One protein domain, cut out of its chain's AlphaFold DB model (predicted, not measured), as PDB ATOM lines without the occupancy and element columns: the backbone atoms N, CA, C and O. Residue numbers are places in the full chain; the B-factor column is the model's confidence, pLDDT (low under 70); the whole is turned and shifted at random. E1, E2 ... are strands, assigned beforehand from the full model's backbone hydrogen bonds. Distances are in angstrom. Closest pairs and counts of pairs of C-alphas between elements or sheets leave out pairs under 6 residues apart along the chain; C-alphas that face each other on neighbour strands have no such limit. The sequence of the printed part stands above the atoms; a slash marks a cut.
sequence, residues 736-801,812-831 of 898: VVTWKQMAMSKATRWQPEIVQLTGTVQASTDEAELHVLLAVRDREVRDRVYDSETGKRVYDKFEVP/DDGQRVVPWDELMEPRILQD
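Overview. This is residues 736 to 801 and 812 to 831 of the 898 residues of the protein "Transcription factor atf21" of Purpureocillium lilacinum (UniProt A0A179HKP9). A single sheet of five antiparallel strands, strongly twisted and curled, makes the body, and a long arm with no named element reaches away from it, its tip at residues 787 to 792 standing free. The curl brings the sheet's two edge strands, E4 and E5, near enough that four residues, 820 to 823, bridge them, but E4 and E5 stay apart and the sheet is open there. The printed part has 86 residues, with no named helix and five named strands, E1 to E5 along the chain, in the sheet order E4, E3, E2, E1, E5. The class is all strand, with 35 of the 86 residues in named elements. The whole is loose, with a radius of gyration of the C-alphas of 15.8 A, and spans 52 by 23 by 21 A, the arm making the length.

Arrangement. E1, residues 736 to 743, bends by 56 degrees at residue 740. E2, residues 753 to 761, is its antiparallel neighbour at 150 degrees, and the two form a hairpin; the C-alphas of Thr 758 and Thr 738 face each other at 4.3 A, and N 757 and O 739 are within hydrogen-bond range at 2.8 A. E3, residues 769 to 774, forms a hairpin with E2, and N 773 and O 760 are within hydrogen-bond range at 2.9 A. E1, E2 and E3 make a meander, each strand the antiparallel neighbour of the one before. E4, residues 815 to 819, is antiparallel to E3 at 149 degrees, with N 770 and O 818 at 2.8 A. E5, residues 824 to 830, is antiparallel to E1 at 155 degrees, with N 738 and O 827 at 2.9 A. From edge to edge the strands' lines turn by 130 degrees and the way across the sheet by 78 degrees. In the arm, residues 785 to 786 pair with residues 793 to 794, antiparallel.

Along the chain. E1 begins at C-alpha 736, (163.309, 102.253, 138.015), and is 20.2 A long from first to last C-alpha. E2, the longest strand by residues, measures 23.5 A, E3 15.0 A, E4 13.5 A and E5 18.0 A. The free tip includes C-alpha 789 at (129.067, 104.870, 167.645). E5 ends at C-alpha 830, (166.886, 105.152, 136.455).

Size, cuts and confidence. The two C-alphas farthest apart, those of Glu 767 and Glu 789, are 52.7 A apart. Residues 802 to 811 are not printed, and C-alphas 801 and 812 are 17.4 A apart across this cut, which falls in the link from E3 to E4. Of the links printed whole, E4 to E5 is tight, while E1 to E2 and E2 to E3 are short. The mean pLDDT of the printed part is 85.1, and residue 782 is under 70.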
ATOM      1  N   VAL A 736     164.458 101.493 137.493       90.94
ATOM      2  CA  VAL A 736     163.309 102.253 138.015       90.94
ATOM      3  C   VAL A 736     162.528 102.799 136.828       90.94
ATOM      4  O   VAL A 736     163.081 103.534 136.004       90.94
ATOM      5  N   VAL A 737     161.243 102.468 136.752       91.62
ATOM      6  CA  VAL A 737     160.355 102.838 135.642       91.62
ATOM      7  C   VAL A 737     159.099 103.531 136.164       91.62
ATOM      8  O   VAL A 737     158.641 103.270 137.278       91.62
ATOM      9  N   THR A 738     158.541 104.433 135.361       92.38
ATOM     10  CA  THR A 738     157.267 105.103 135.635       92.38
ATOM     11  C   THR A 738     156.371 105.046 134.410       92.38
ATOM     12  O   THR A 738     156.842 105.182 133.285       92.38
ATOM     13  N   TRP A 739     155.083 104.826 134.632       94.00
ATOM     14  CA  TRP A 739     154.066 104.712 133.592       94.00
ATOM     15  C   TRP A 739     152.767 105.341 134.086       94.00
ATOM     16  O   TRP A 739     152.592 105.600 135.281       94.00
ATOM     17  N   LYS A 740     151.857 105.591 133.155       93.81
ATOM     18  CA  LYS A 740     150.460 105.910 133.421       93.81
ATOM     19  C   LYS A 740     149.642 104.624 133.310       93.81
ATOM     20  O   LYS A 740     149.908 103.801 132.440       93.81
ATOM     21  N   GLN A 741     148.646 104.458 134.171       91.88
ATOM     22  CA  GLN A 741     147.696 103.343 134.109       91.88
ATOM     23  C   GLN A 741     146.314 103.838 134.538       91.88
ATOM     24  O   GLN A 741     146.206 104.767 135.344       91.88
ATOM     25  N   MET A 742     145.253 103.235 134.007       90.81
ATOM     26  CA  MET A 742     143.892 103.520 134.458       90.81
ATOM     27  C   MET A 742     143.654 102.835 135.809       90.81
ATOM     28  O   MET A 742     143.703 101.610 135.893       90.81
ATOM     29  N   ALA A 743     143.377 103.604 136.860       86.94
ATOM     30  CA  ALA A 743     143.087 103.076 138.189       86.94
ATOM     31  C   ALA A 743     141.651 103.389 138.629       86.94
ATOM     32  O   ALA A 743     141.109 104.461 138.364       86.94
ATOM     33  N   MET A 744     141.057 102.443 139.357       86.19
ATOM     34  CA  MET A 744     139.770 102.589 140.040       86.19
ATOM     35  C   MET A 744     139.931 102.104 141.478       86.19
ATOM     36  O   MET A 744     139.845 100.910 141.751       86.19
ATOM     37  N   SER A 745     140.194 103.026 142.402       81.25
ATOM     38  CA  SER A 745     140.428 102.696 143.810       81.25
ATOM     39  C   SER A 745     139.784 103.715 144.745       81.25
ATOM     40  O   SER A 745     139.255 104.749 144.330       81.25
ATOM     41  N   LYS A 746     139.879 103.457 146.050       80.56
ATOM     42  CA  LYS A 746     139.461 104.383 147.112       80.56
ATOM     43  C   LYS A 746     140.097 105.779 146.987       80.56
ATOM     44  O   LYS A 746     139.468 106.764 147.367       80.56
ATOM     45  N   ALA A 747     141.307 105.876 146.424       77.94
ATOM     46  CA  ALA A 747     141.983 107.151 146.173       77.94
ATOM     47  C   ALA A 747     141.307 107.946 145.040       77.94
ATOM     48  O   ALA A 747     140.985 109.117 145.232       77.94
ATOM     49  N   THR A 748     140.983 107.284 143.923       82.25
ATOM     50  CA  THR A 748     140.241 107.858 142.777       82.25
ATOM     51  C   THR A 748     138.721 107.905 143.022       82.25
ATOM     52  O   THR A 748     137.928 108.124 142.110       82.25
ATOM     53  N   ARG A 749     138.274 107.671 144.270       82.44
ATOM     54  CA  ARG A 749     136.858 107.584 144.695       82.44
ATOM     55  C   ARG A 749     136.022 106.566 143.904       82.44
ATOM     56  O   ARG A 749     134.805 106.729 143.785       82.44
ATOM     57  N   TRP A 750     136.666 105.512 143.403       81.19
ATOM     58  CA  TRP A 750     136.094 104.509 142.497       81.19
ATOM     59  C   TRP A 750     135.626 105.085 141.152       81.19
ATOM     60  O   TRP A 750     134.692 104.570 140.541       81.19
ATOM     61  N   GLN A 751     136.268 106.161 140.693       85.25
ATOM     62  CA  GLN A 751     136.160 106.666 139.326       85.25
ATOM     63  C   GLN A 751     137.388 106.203 138.518       85.25
ATOM     64  O   GLN A 751     138.464 106.059 139.107       85.25
ATOM     65  N   PRO A 752     137.257 105.947 137.203       90.88
ATOM     66  CA  PRO A 752     138.397 105.653 136.341       90.88
ATOM     67  C   PRO A 752     139.236 106.920 136.145       90.88
ATOM     68  O   PRO A 752     138.777 107.895 135.550       90.88
ATOM     69  N   GLU A 753     140.461 106.907 136.665       90.50
ATOM     70  CA  GLU A 753     141.409 108.020 136.584       90.50
ATOM     71  C   GLU A 753     142.784 107.506 136.134       90.50
ATOM     72  O   GLU A 753     143.242 106.452 136.577       90.50
ATOM     73  N   ILE A 754     143.449 108.246 135.243       92.12
ATOM     74  CA  ILE A 754     144.790 107.897 134.760       92.12
ATOM     75  C   ILE A 754     145.812 108.379 135.793       92.12
ATOM     76  O   ILE A 754     146.075 109.577 135.903       92.12
ATOM     77  N   VAL A 755     146.398 107.444 136.536       90.44
ATOM     78  CA  VAL A 755     147.375 107.724 137.598       90.44
ATOM     79  C   VAL A 755     148.801 107.440 137.128       90.44
ATOM     80  O   VAL A 755     149.038 106.509 136.362       90.44
ATOM     81  N   GLN A 756     149.763 108.236 137.601       91.62
ATOM     82  CA  GLN A 756     151.190 108.014 137.354       91.62
ATOM     83  C   GLN A 756     151.758 107.097 138.447       91.62
ATOM     84  O   GLN A 756     151.843 107.501 139.606       91.62
ATOM     85  N   LEU A 757     152.168 105.885 138.078       91.75
ATOM     86  CA  LEU A 757     152.771 104.897 138.976       91.75
ATOM     87  C   LEU A 757     154.288 104.828 138.782       91.75
ATOM     88  O   LEU A 757     154.840 105.260 137.767       91.75
ATOM     89  N   THR A 758     155.001 104.314 139.779       91.88
ATOM     90  CA  THR A 758     156.445 104.074 139.734       91.88
ATOM     91  C   THR A 758     156.788 102.755 140.415       91.88
ATOM     92  O   THR A 758     156.292 102.460 141.501       91.88
ATOM     93  N   GLY A 759     157.704 101.989 139.827       92.06
ATOM     94  CA  GLY A 759     158.178 100.733 140.398       92.06
ATOM     95  C   GLY A 759     159.582 100.356 139.939       92.06
ATOM     96  O   GLY A 759     160.143 100.961 139.023       92.06
ATOM     97  N   THR A 760     160.154  99.353 140.599       91.50
ATOM     98  CA  THR A 760     161.397  98.697 140.185       91.50
ATOM     99  C   THR A 760     161.092  97.415 139.419       91.50
ATOM    100  O   THR A 760     160.280  96.601 139.855       91.50
ATOM    101  N   VAL A 761     161.736  97.239 138.265       91.12
ATOM    102  CA  VAL A 761     161.569  96.065 137.393       91.12
ATOM    103  C   VAL A 761     162.198  94.831 138.044       91.12
ATOM    104  O   VAL A 761     163.338  94.886 138.512       91.12
ATOM    105  N   GLN A 762     161.470  93.716 138.067       88.94
ATOM    106  CA  GLN A 762     161.907  92.439 138.637       88.94
ATOM    107  C   GLN A 762     162.498  91.491 137.579       88.94
ATOM    108  O   GLN A 762     162.292  91.662 136.377       88.94
ATOM    109  N   ALA A 763     163.224  90.469 138.046       78.06
ATOM    110  CA  ALA A 763     163.934  89.490 137.216       78.06
ATOM    111  C   ALA A 763     163.039  88.692 136.248       78.06
ATOM    112  O   ALA A 763     163.508  88.282 135.193       78.06
ATOM    113  N   SER A 764     161.769  88.473 136.596       75.81
ATOM    114  CA  SER A 764     160.798  87.683 135.824       75.81
ATOM    115  C   SER A 764     160.039  88.508 134.776       75.81
ATOM    116  O   SER A 764     158.851  88.301 134.586       75.81
ATOM    117  N   THR A 765     160.680  89.504 134.164       76.38
ATOM    118  CA  THR A 765     160.050  90.347 133.134       76.38
ATOM    119  C   THR A 765     160.185  89.706 131.758       76.38
ATOM    120  O   THR A 765     161.308  89.454 131.321       76.38
ATOM    121  N   ASP A 766     159.061  89.538 131.063       77.88
ATOM    122  CA  ASP A 766     158.981  88.945 129.726       77.88
ATOM    123  C   ASP A 766     158.620  89.990 128.647       77.88
ATOM    124  O   ASP A 766     158.303  91.154 128.918       77.88
ATOM    125  N   GLU A 767     158.648  89.572 127.377       75.31
ATOM    126  CA  GLU A 767     158.247  90.412 126.236       75.31
ATOM    127  C   GLU A 767     156.738  90.743 126.221       75.31
ATOM    128  O   GLU A 767     156.342  91.685 125.540       75.31
ATOM    129  N   ALA A 768     155.915  90.020 126.994       81.56
ATOM    130  CA  ALA A 768     154.464  90.223 127.109       81.56
ATOM    131  C   ALA A 768     154.023  90.918 128.417       81.56
ATOM    132  O   ALA A 768     153.081  91.714 128.397       81.56
ATOM    133  N   GLU A 769     154.723  90.686 129.533       89.69
ATOM    134  CA  GLU A 769     154.323  91.167 130.862       89.69
ATOM    135  C   GLU A 769     155.507  91.755 131.647       89.69
ATOM    136  O   GLU A 769     156.582  91.158 131.766       89.69
ATOM    137  N   LEU A 770     155.302  92.949 132.209       89.81
ATOM    138  CA  LEU A 770     156.280  93.677 133.010       89.81
ATOM    139  C   LEU A 770     156.034  93.420 134.503       89.81
ATOM    140  O   LEU A 770     155.041  93.875 135.075       89.81
ATOM    141  N   HIS A 771     156.967  92.721 135.150       90.75
ATOM    142  CA  HIS A 771     156.917  92.458 136.589       90.75
ATOM    143  C   HIS A 771     157.573  93.610 137.358       90.75
ATOM    144  O   HIS A 771     158.764  93.889 137.186       90.75
ATOM    145  N   VAL A 772     156.814  94.278 138.231       92.38
ATOM    146  CA  VAL A 772     157.266  95.457 138.985       92.38
ATOM    147  C   VAL A 772     156.976  95.358 140.478       92.38
ATOM    148  O   VAL A 772     155.947  94.844 140.911       92.38
ATOM    149  N   LEU A 773     157.869  95.939 141.277       91.81
ATOM    150  CA  LEU A 773     157.633  96.250 142.681       91.81
ATOM    151  C   LEU A 773     157.347  97.753 142.819       91.81
ATOM    152  O   LEU A 773     158.239  98.580 142.643       91.81
ATOM    153  N   LEU A 774     156.103  98.117 143.135       91.25
ATOM    154  CA  LEU A 774     155.666  99.505 143.302       91.25
ATOM    155  C   LEU A 774     156.438 100.227 144.415       91.25
ATOM    156  O   LEU A 774     156.669  99.681 145.505       91.25
ATOM    157  N   ALA A 775     156.758 101.497 144.162       90.00
ATOM    158  CA  ALA A 775     157.288 102.424 145.152       90.00
ATOM    159  C   ALA A 775     156.338 102.528 146.356       90.00
ATOM    160  O   ALA A 775     155.123 102.543 146.191       90.00
ATOM    161  N   VAL A 776     156.874 102.641 147.578       85.56
ATOM    162  CA  VAL A 776     156.071 102.611 148.825       85.56
ATOM    163  C   VAL A 776     154.955 103.673 148.855       85.56
ATOM    164  O   VAL A 776     153.895 103.421 149.421       85.56
ATOM    165  N   ARG A 777     155.171 104.822 148.200       82.69
ATOM    166  CA  ARG A 777     154.190 105.910 148.025       82.69
ATOM    167  C   ARG A 777     153.006 105.593 147.097       82.69
ATOM    168  O   ARG A 777     151.969 106.230 147.239       82.69
ATOM    169  N   ASP A 778     153.150 104.624 146.193       84.06
ATOM    170  CA  ASP A 778     152.178 104.310 145.130       84.06
ATOM    171  C   ASP A 778     151.350 103.045 145.446       84.06
ATOM    172  O   ASP A 778     150.563 102.578 144.625       84.06
ATOM    173  N   ARG A 779     151.538 102.470 146.642       86.69
ATOM    174  CA  ARG A 779     150.838 101.275 147.136       86.69
ATOM    175  C   ARG A 779     149.528 101.631 147.830       86.69
ATOM    176  O   ARG A 779     149.394 102.698 148.430       86.69
ATOM    177  N   GLU A 780     148.571 100.709 147.827       75.94
ATOM    178  CA  GLU A 780     147.263 100.953 148.431       75.94
ATOM    179  C   GLU A 780     147.305 100.910 149.967       75.94
ATOM    180  O   GLU A 780     147.360  99.850 150.595       75.94
ATOM    181  N   VAL A 781     147.190 102.080 150.602       72.62
ATOM    182  CA  VAL A 781     147.034 102.187 152.061       72.62
ATOM    183  C   VAL A 781     145.602 101.814 152.461       72.62
ATOM    184  O   VAL A 781     144.700 102.653 152.512       72.62
ATOM    185  N   ARG A 782     145.386 100.532 152.770       68.19
ATOM    186  CA  ARG A 782     144.089  99.971 153.197       68.19
ATOM    187  C   ARG A 782     143.778 100.282 154.671       68.19
ATOM    188  O   ARG A 782     143.647  99.387 155.506       68.19
ATOM    189  N   ASP A 783     143.656 101.572 154.994       71.50
ATOM    190  CA  ASP A 783     143.239 102.052 156.320       71.50
ATOM    191  C   ASP A 783     141.806 101.567 156.640       71.50
ATOM    192  O   ASP A 783     140.816 102.021 156.051       71.50
ATOM    193  N   ARG A 784     141.696 100.628 157.595       80.75
ATOM    194  CA  ARG A 784     140.424 100.055 158.068       80.75
ATOM    195  C   ARG A 784     139.648 101.113 158.870       80.75
ATOM    196  O   ARG A 784     140.028 101.449 159.993       80.75
ATOM    197  N   VAL A 785     138.558 101.641 158.309       80.62
ATOM    198  CA  VAL A 785     137.700 102.649 158.964       80.62
ATOM    199  C   VAL A 785     136.706 101.964 159.904       80.62
ATOM    200  O   VAL A 785     136.101 100.958 159.542       80.62
ATOM    201  N   TYR A 786     136.499 102.524 161.098       86.19
ATOM    202  CA  TYR A 786     135.520 102.035 162.073       86.19
ATOM    203  C   TYR A 786     134.554 103.148 162.479       86.19
ATOM    204  O   TYR A 786     134.973 104.275 162.741       86.19
ATOM    205  N   ASP A 787     133.266 102.820 162.559       86.31
ATOM    206  CA  ASP A 787     132.229 103.713 163.077       86.31
ATOM    207  C   ASP A 787     132.412 103.921 164.591       86.31
ATOM    208  O   ASP A 787     132.532 102.961 165.358       86.31
ATOM    209  N   SER A 788     132.424 105.183 165.018       84.50
ATOM    210  CA  SER A 788     132.657 105.589 166.404       84.50
ATOM    211  C   SER A 788     131.472 105.326 167.338       84.50
ATOM    212  O   SER A 788     131.692 105.225 168.548       84.50
ATOM    213  N   GLU A 789     130.245 105.174 166.821       79.31
ATOM    214  CA  GLU A 789     129.067 104.870 167.645       79.31
ATOM    215  C   GLU A 789     128.791 103.364 167.763       79.31
ATOM    216  O   GLU A 789     128.528 102.879 168.868       79.31
ATOM    217  N   THR A 790     128.872 102.593 166.668       83.00
ATOM    218  CA  THR A 790     128.624 101.135 166.715       83.00
ATOM    219  C   THR A 790     129.876 100.273 166.881       83.00
ATOM    220  O   THR A 790     129.746  99.087 167.200       83.00
ATOM    221  N   GLY A 791     131.080 100.825 166.688       85.25
ATOM    222  CA  GLY A 791     132.354 100.101 166.804       85.25
ATOM    223  C   GLY A 791     132.610  99.070 165.698       85.25
ATOM    224  O   GLY A 791     133.471  98.205 165.857       85.25
ATOM    225  N   LYS A 792     131.848  99.114 164.600       82.94
ATOM    226  CA  LYS A 792     131.970  98.193 163.459       82.94
ATOM    227  C   LYS A 792     132.915  98.742 162.397       82.94
ATOM    228  O   LYS A 792     133.000  99.958 162.234       82.94
ATOM    229  N   ARG A 793     133.555  97.855 161.625       83.50
ATOM    230  CA  ARG A 793     134.243  98.253 160.389       83.50
ATOM    231  C   ARG A 793     133.220  98.809 159.396       83.50
ATOM    232  O   ARG A 793     132.158  98.216 159.200       83.50
ATOM    233  N   VAL A 794     133.553  99.947 158.799       83.44
ATOM    234  CA  VAL A 794     132.843 100.543 157.669       83.44
ATOM    235  C   VAL A 794     133.616 100.153 156.417       83.44
ATOM    236  O   VAL A 794     134.763 100.563 156.245       83.44
ATOM    237  N   TYR A 795     132.994  99.335 155.578       80.62
ATOM    238  CA  TYR A 795     133.509  98.981 154.260       80.62
ATOM    239  C   TYR A 795     133.090 100.059 153.258       80.62
ATOM    240  O   TYR A 795     131.959 100.549 153.314       80.62
ATOM    241  N   ASP A 796     134.001 100.444 152.369       72.25
ATOM    242  CA  ASP A 796     133.681 101.285 151.214       72.25
ATOM    243  C   ASP A 796     133.018 100.449 150.096       72.25
ATOM    244  O   ASP A 796     133.021  99.222 150.160       72.25
ATOM    245  N   LYS A 797     132.447 101.096 149.072       76.06
ATOM    246  CA  LYS A 797     131.560 100.504 148.045       76.06
ATOM    247  C   LYS A 797     131.996  99.141 147.494       76.06
ATOM    248  O   LYS A 797     131.145  98.280 147.288       76.06
ATOM    249  N   PHE A 798     133.293  98.980 147.229       74.44
ATOM    250  CA  PHE A 798     133.892  97.779 146.640       74.44
ATOM    251  C   PHE A 798     134.878  97.068 147.595       74.44
ATOM    252  O   PHE A 798     135.540  96.115 147.194       74.44
ATOM    253  N   GLU A 799     134.977  97.485 148.866       70.06
ATOM    254  CA  GLU A 799     135.698  96.702 149.878       70.06
ATOM    255  C   GLU A 799     134.868  95.468 150.256       70.06
ATOM    256  O   GLU A 799     133.805  95.580 150.871       70.06
ATOM    257  N   VAL A 800     135.367  94.277 149.916       71.50
ATOM    258  CA  VAL A 800     134.743  93.008 150.313       71.50
ATOM    259  C   VAL A 800     134.705  92.911 151.849       71.50
ATOM    260  O   VAL A 800     135.737  93.133 152.488       71.50
ATOM    261  N   PRO A 801     133.554  92.574 152.466       71.56
ATOM    262  CA  PRO A 801     133.477  92.363 153.906       71.56
ATOM    263  C   PRO A 801     134.414  91.247 154.382       71.56
ATOM    264  O   PRO A 801     134.419  90.164 153.796       71.56
ATOM    265  N   ASP A 812     149.857  96.159 151.438       79.62
ATOM    266  CA  ASP A 812     150.060  95.933 149.995       79.62
ATOM    267  C   ASP A 812     151.553  95.650 149.724       79.62
ATOM    268  O   ASP A 812     152.421  96.510 149.934       79.62
ATOM    269  N   ASP A 813     151.864  94.424 149.295       79.88
ATOM    270  CA  ASP A 813     153.239  93.984 149.030       79.88
ATOM    271  C   ASP A 813     153.866  94.712 147.830       79.88
ATOM    272  O   ASP A 813     155.096  94.737 147.696       79.88
ATOM    273  N   GLY A 814     153.034  95.405 147.044       85.75
ATOM    274  CA  GLY A 814     153.403  96.226 145.905       85.75
ATOM    275  C   GLY A 814     153.868  95.434 144.690       85.75
ATOM    276  O   GLY A 814     154.328  96.064 143.743       85.75
ATOM    277  N   GLN A 815     153.792  94.103 144.691       88.94
ATOM    278  CA  GLN A 815     154.115  93.304 143.514       88.94
ATOM    279  C   GLN A 815     152.962  93.411 142.520       88.94
ATOM    280  O   GLN A 815     151.803  93.179 142.864       88.94
ATOM    281  N   ARG A 816     153.267  93.807 141.284       89.75
ATOM    282  CA  ARG A 816     152.299  93.872 140.188       89.75
ATOM    283  C   ARG A 816     152.911  93.249 138.945       89.75
ATOM    284  O   ARG A 816     154.082  93.467 138.640       89.75
ATOM    285  N   VAL A 817     152.081  92.509 138.231       92.44
ATOM    286  CA  VAL A 817     152.326  92.084 136.857       92.44
ATOM    287  C   VAL A 817     151.448  92.976 135.993       92.44
ATOM    288  O   VAL A 817     150.266  93.131 136.302       92.44
ATOM    289  N   VAL A 818     152.028  93.638 134.993       90.81
ATOM    290  CA  VAL A 818     151.304  94.575 134.124       90.81
ATOM    291  C   VAL A 818     151.606  94.217 132.665       90.81
ATOM    292  O   VAL A 818     152.780  94.253 132.286       90.81
ATOM    293  N   PRO A 819     150.604  93.862 131.839       91.19
ATOM    294  CA  PRO A 819     150.832  93.587 130.423       91.19
ATOM    295  C   PRO A 819     151.266  94.869 129.702       91.19
ATOM    296  O   PRO A 819     150.840  95.967 130.072       91.19
ATOM    297  N   TRP A 820     152.100  94.754 128.661       88.69
ATOM    298  CA  TRP A 820     152.633  95.942 127.970       88.69
ATOM    299  C   TRP A 820     151.538  96.853 127.381       88.69
ATOM    300  O   TRP A 820     151.736  98.065 127.334       88.69
ATOM    301  N   ASP A 821     150.368  96.306 127.032       89.56
ATOM    302  CA  ASP A 821     149.215  97.063 126.518       89.56
ATOM    303  C   ASP A 821     148.550  97.990 127.561       89.56
ATOM    304  O   ASP A 821     147.905  98.973 127.193       89.56
ATOM    305  N   GLU A 822     148.717  97.728 128.865       89.81
ATOM    306  CA  GLU A 822     148.216  98.601 129.943       89.81
ATOM    307  C   GLU A 822     149.191  99.734 130.314       89.81
ATOM    308  O   GLU A 822     148.822 100.675 131.028       89.81
ATOM    309  N   LEU A 823     150.438  99.668 129.841       89.81
ATOM    310  CA  LEU A 823     151.473 100.651 130.145       89.81
ATOM    311  C   LEU A 823     151.327 101.876 129.231       89.81
ATOM    312  O   LEU A 823     151.898 101.942 128.144       89.81
ATOM    313  N   MET A 824     150.603 102.895 129.691       89.62
ATOM    314  CA  MET A 824     150.516 104.175 128.985       89.62
ATOM    315  C   MET A 824     151.776 105.018 129.259       89.62
ATOM    316  O   MET A 824     152.161 105.228 130.407       89.62
ATOM    317  N   GLU A 825     152.426 105.541 128.212       90.31
ATOM    318  CA  GLU A 825     153.655 106.362 128.304       90.31
ATOM    319  C   GLU A 825     154.756 105.825 129.268       90.31
ATOM    320  O   GLU A 825     155.227 106.570 130.136       90.31
ATOM    321  N   PRO A 826     155.203 104.559 129.151       92.25
ATOM    322  CA  PRO A 826     156.213 104.002 130.043       92.25
ATOM    323  C   PRO A 826     157.583 104.646 129.787       92.25
ATOM    324  O   PRO A 826     158.036 104.785 128.647       92.25
ATOM    325  N   ARG A 827     158.254 105.068 130.862       90.56
ATOM    326  CA  ARG A 827     159.506 105.835 130.836       90.56
ATOM    327  C   ARG A 827     160.494 105.355 131.895       90.56
ATOM    328  O   ARG A 827     160.112 104.933 132.987       90.56
ATOM    329  N   ILE A 828     161.779 105.460 131.579       90.56
ATOM    330  CA  ILE A 828     162.888 105.068 132.454       90.56
ATOM    331  C   ILE A 828     163.254 106.253 133.357       90.56
ATOM    332  O   ILE A 828     163.630 107.318 132.870       90.56
ATOM    333  N   LEU A 829     163.162 106.065 134.677       86.00
ATOM    334  CA  LEU A 829     163.632 107.030 135.682       86.00
ATOM    335  C   LEU A 829     165.091 106.789 136.074       86.00
ATOM    336  O   LEU A 829     165.813 107.740 136.367       86.00
ATOM    337  N   GLN A 830     165.517 105.525 136.114       84.56
ATOM    338  CA  GLN A 830     166.886 105.152 136.455       84.56
ATOM    339  C   GLN A 830     167.266 103.819 135.801       84.56
ATOM    340  O   GLN A 830     166.536 102.835 135.922       84.56
ATOM    341  N   ASP A 831     168.434 103.781 135.161       85.00
ATOM    342  CA  ASP A 831     169.041 102.545 134.666       85.00
ATOM    343  C   ASP A 831     169.337 101.546 135.795       85.00
ATOM    344  O   ASP A 831     169.602 101.921 136.944       85.00
TER     345      ASP A 831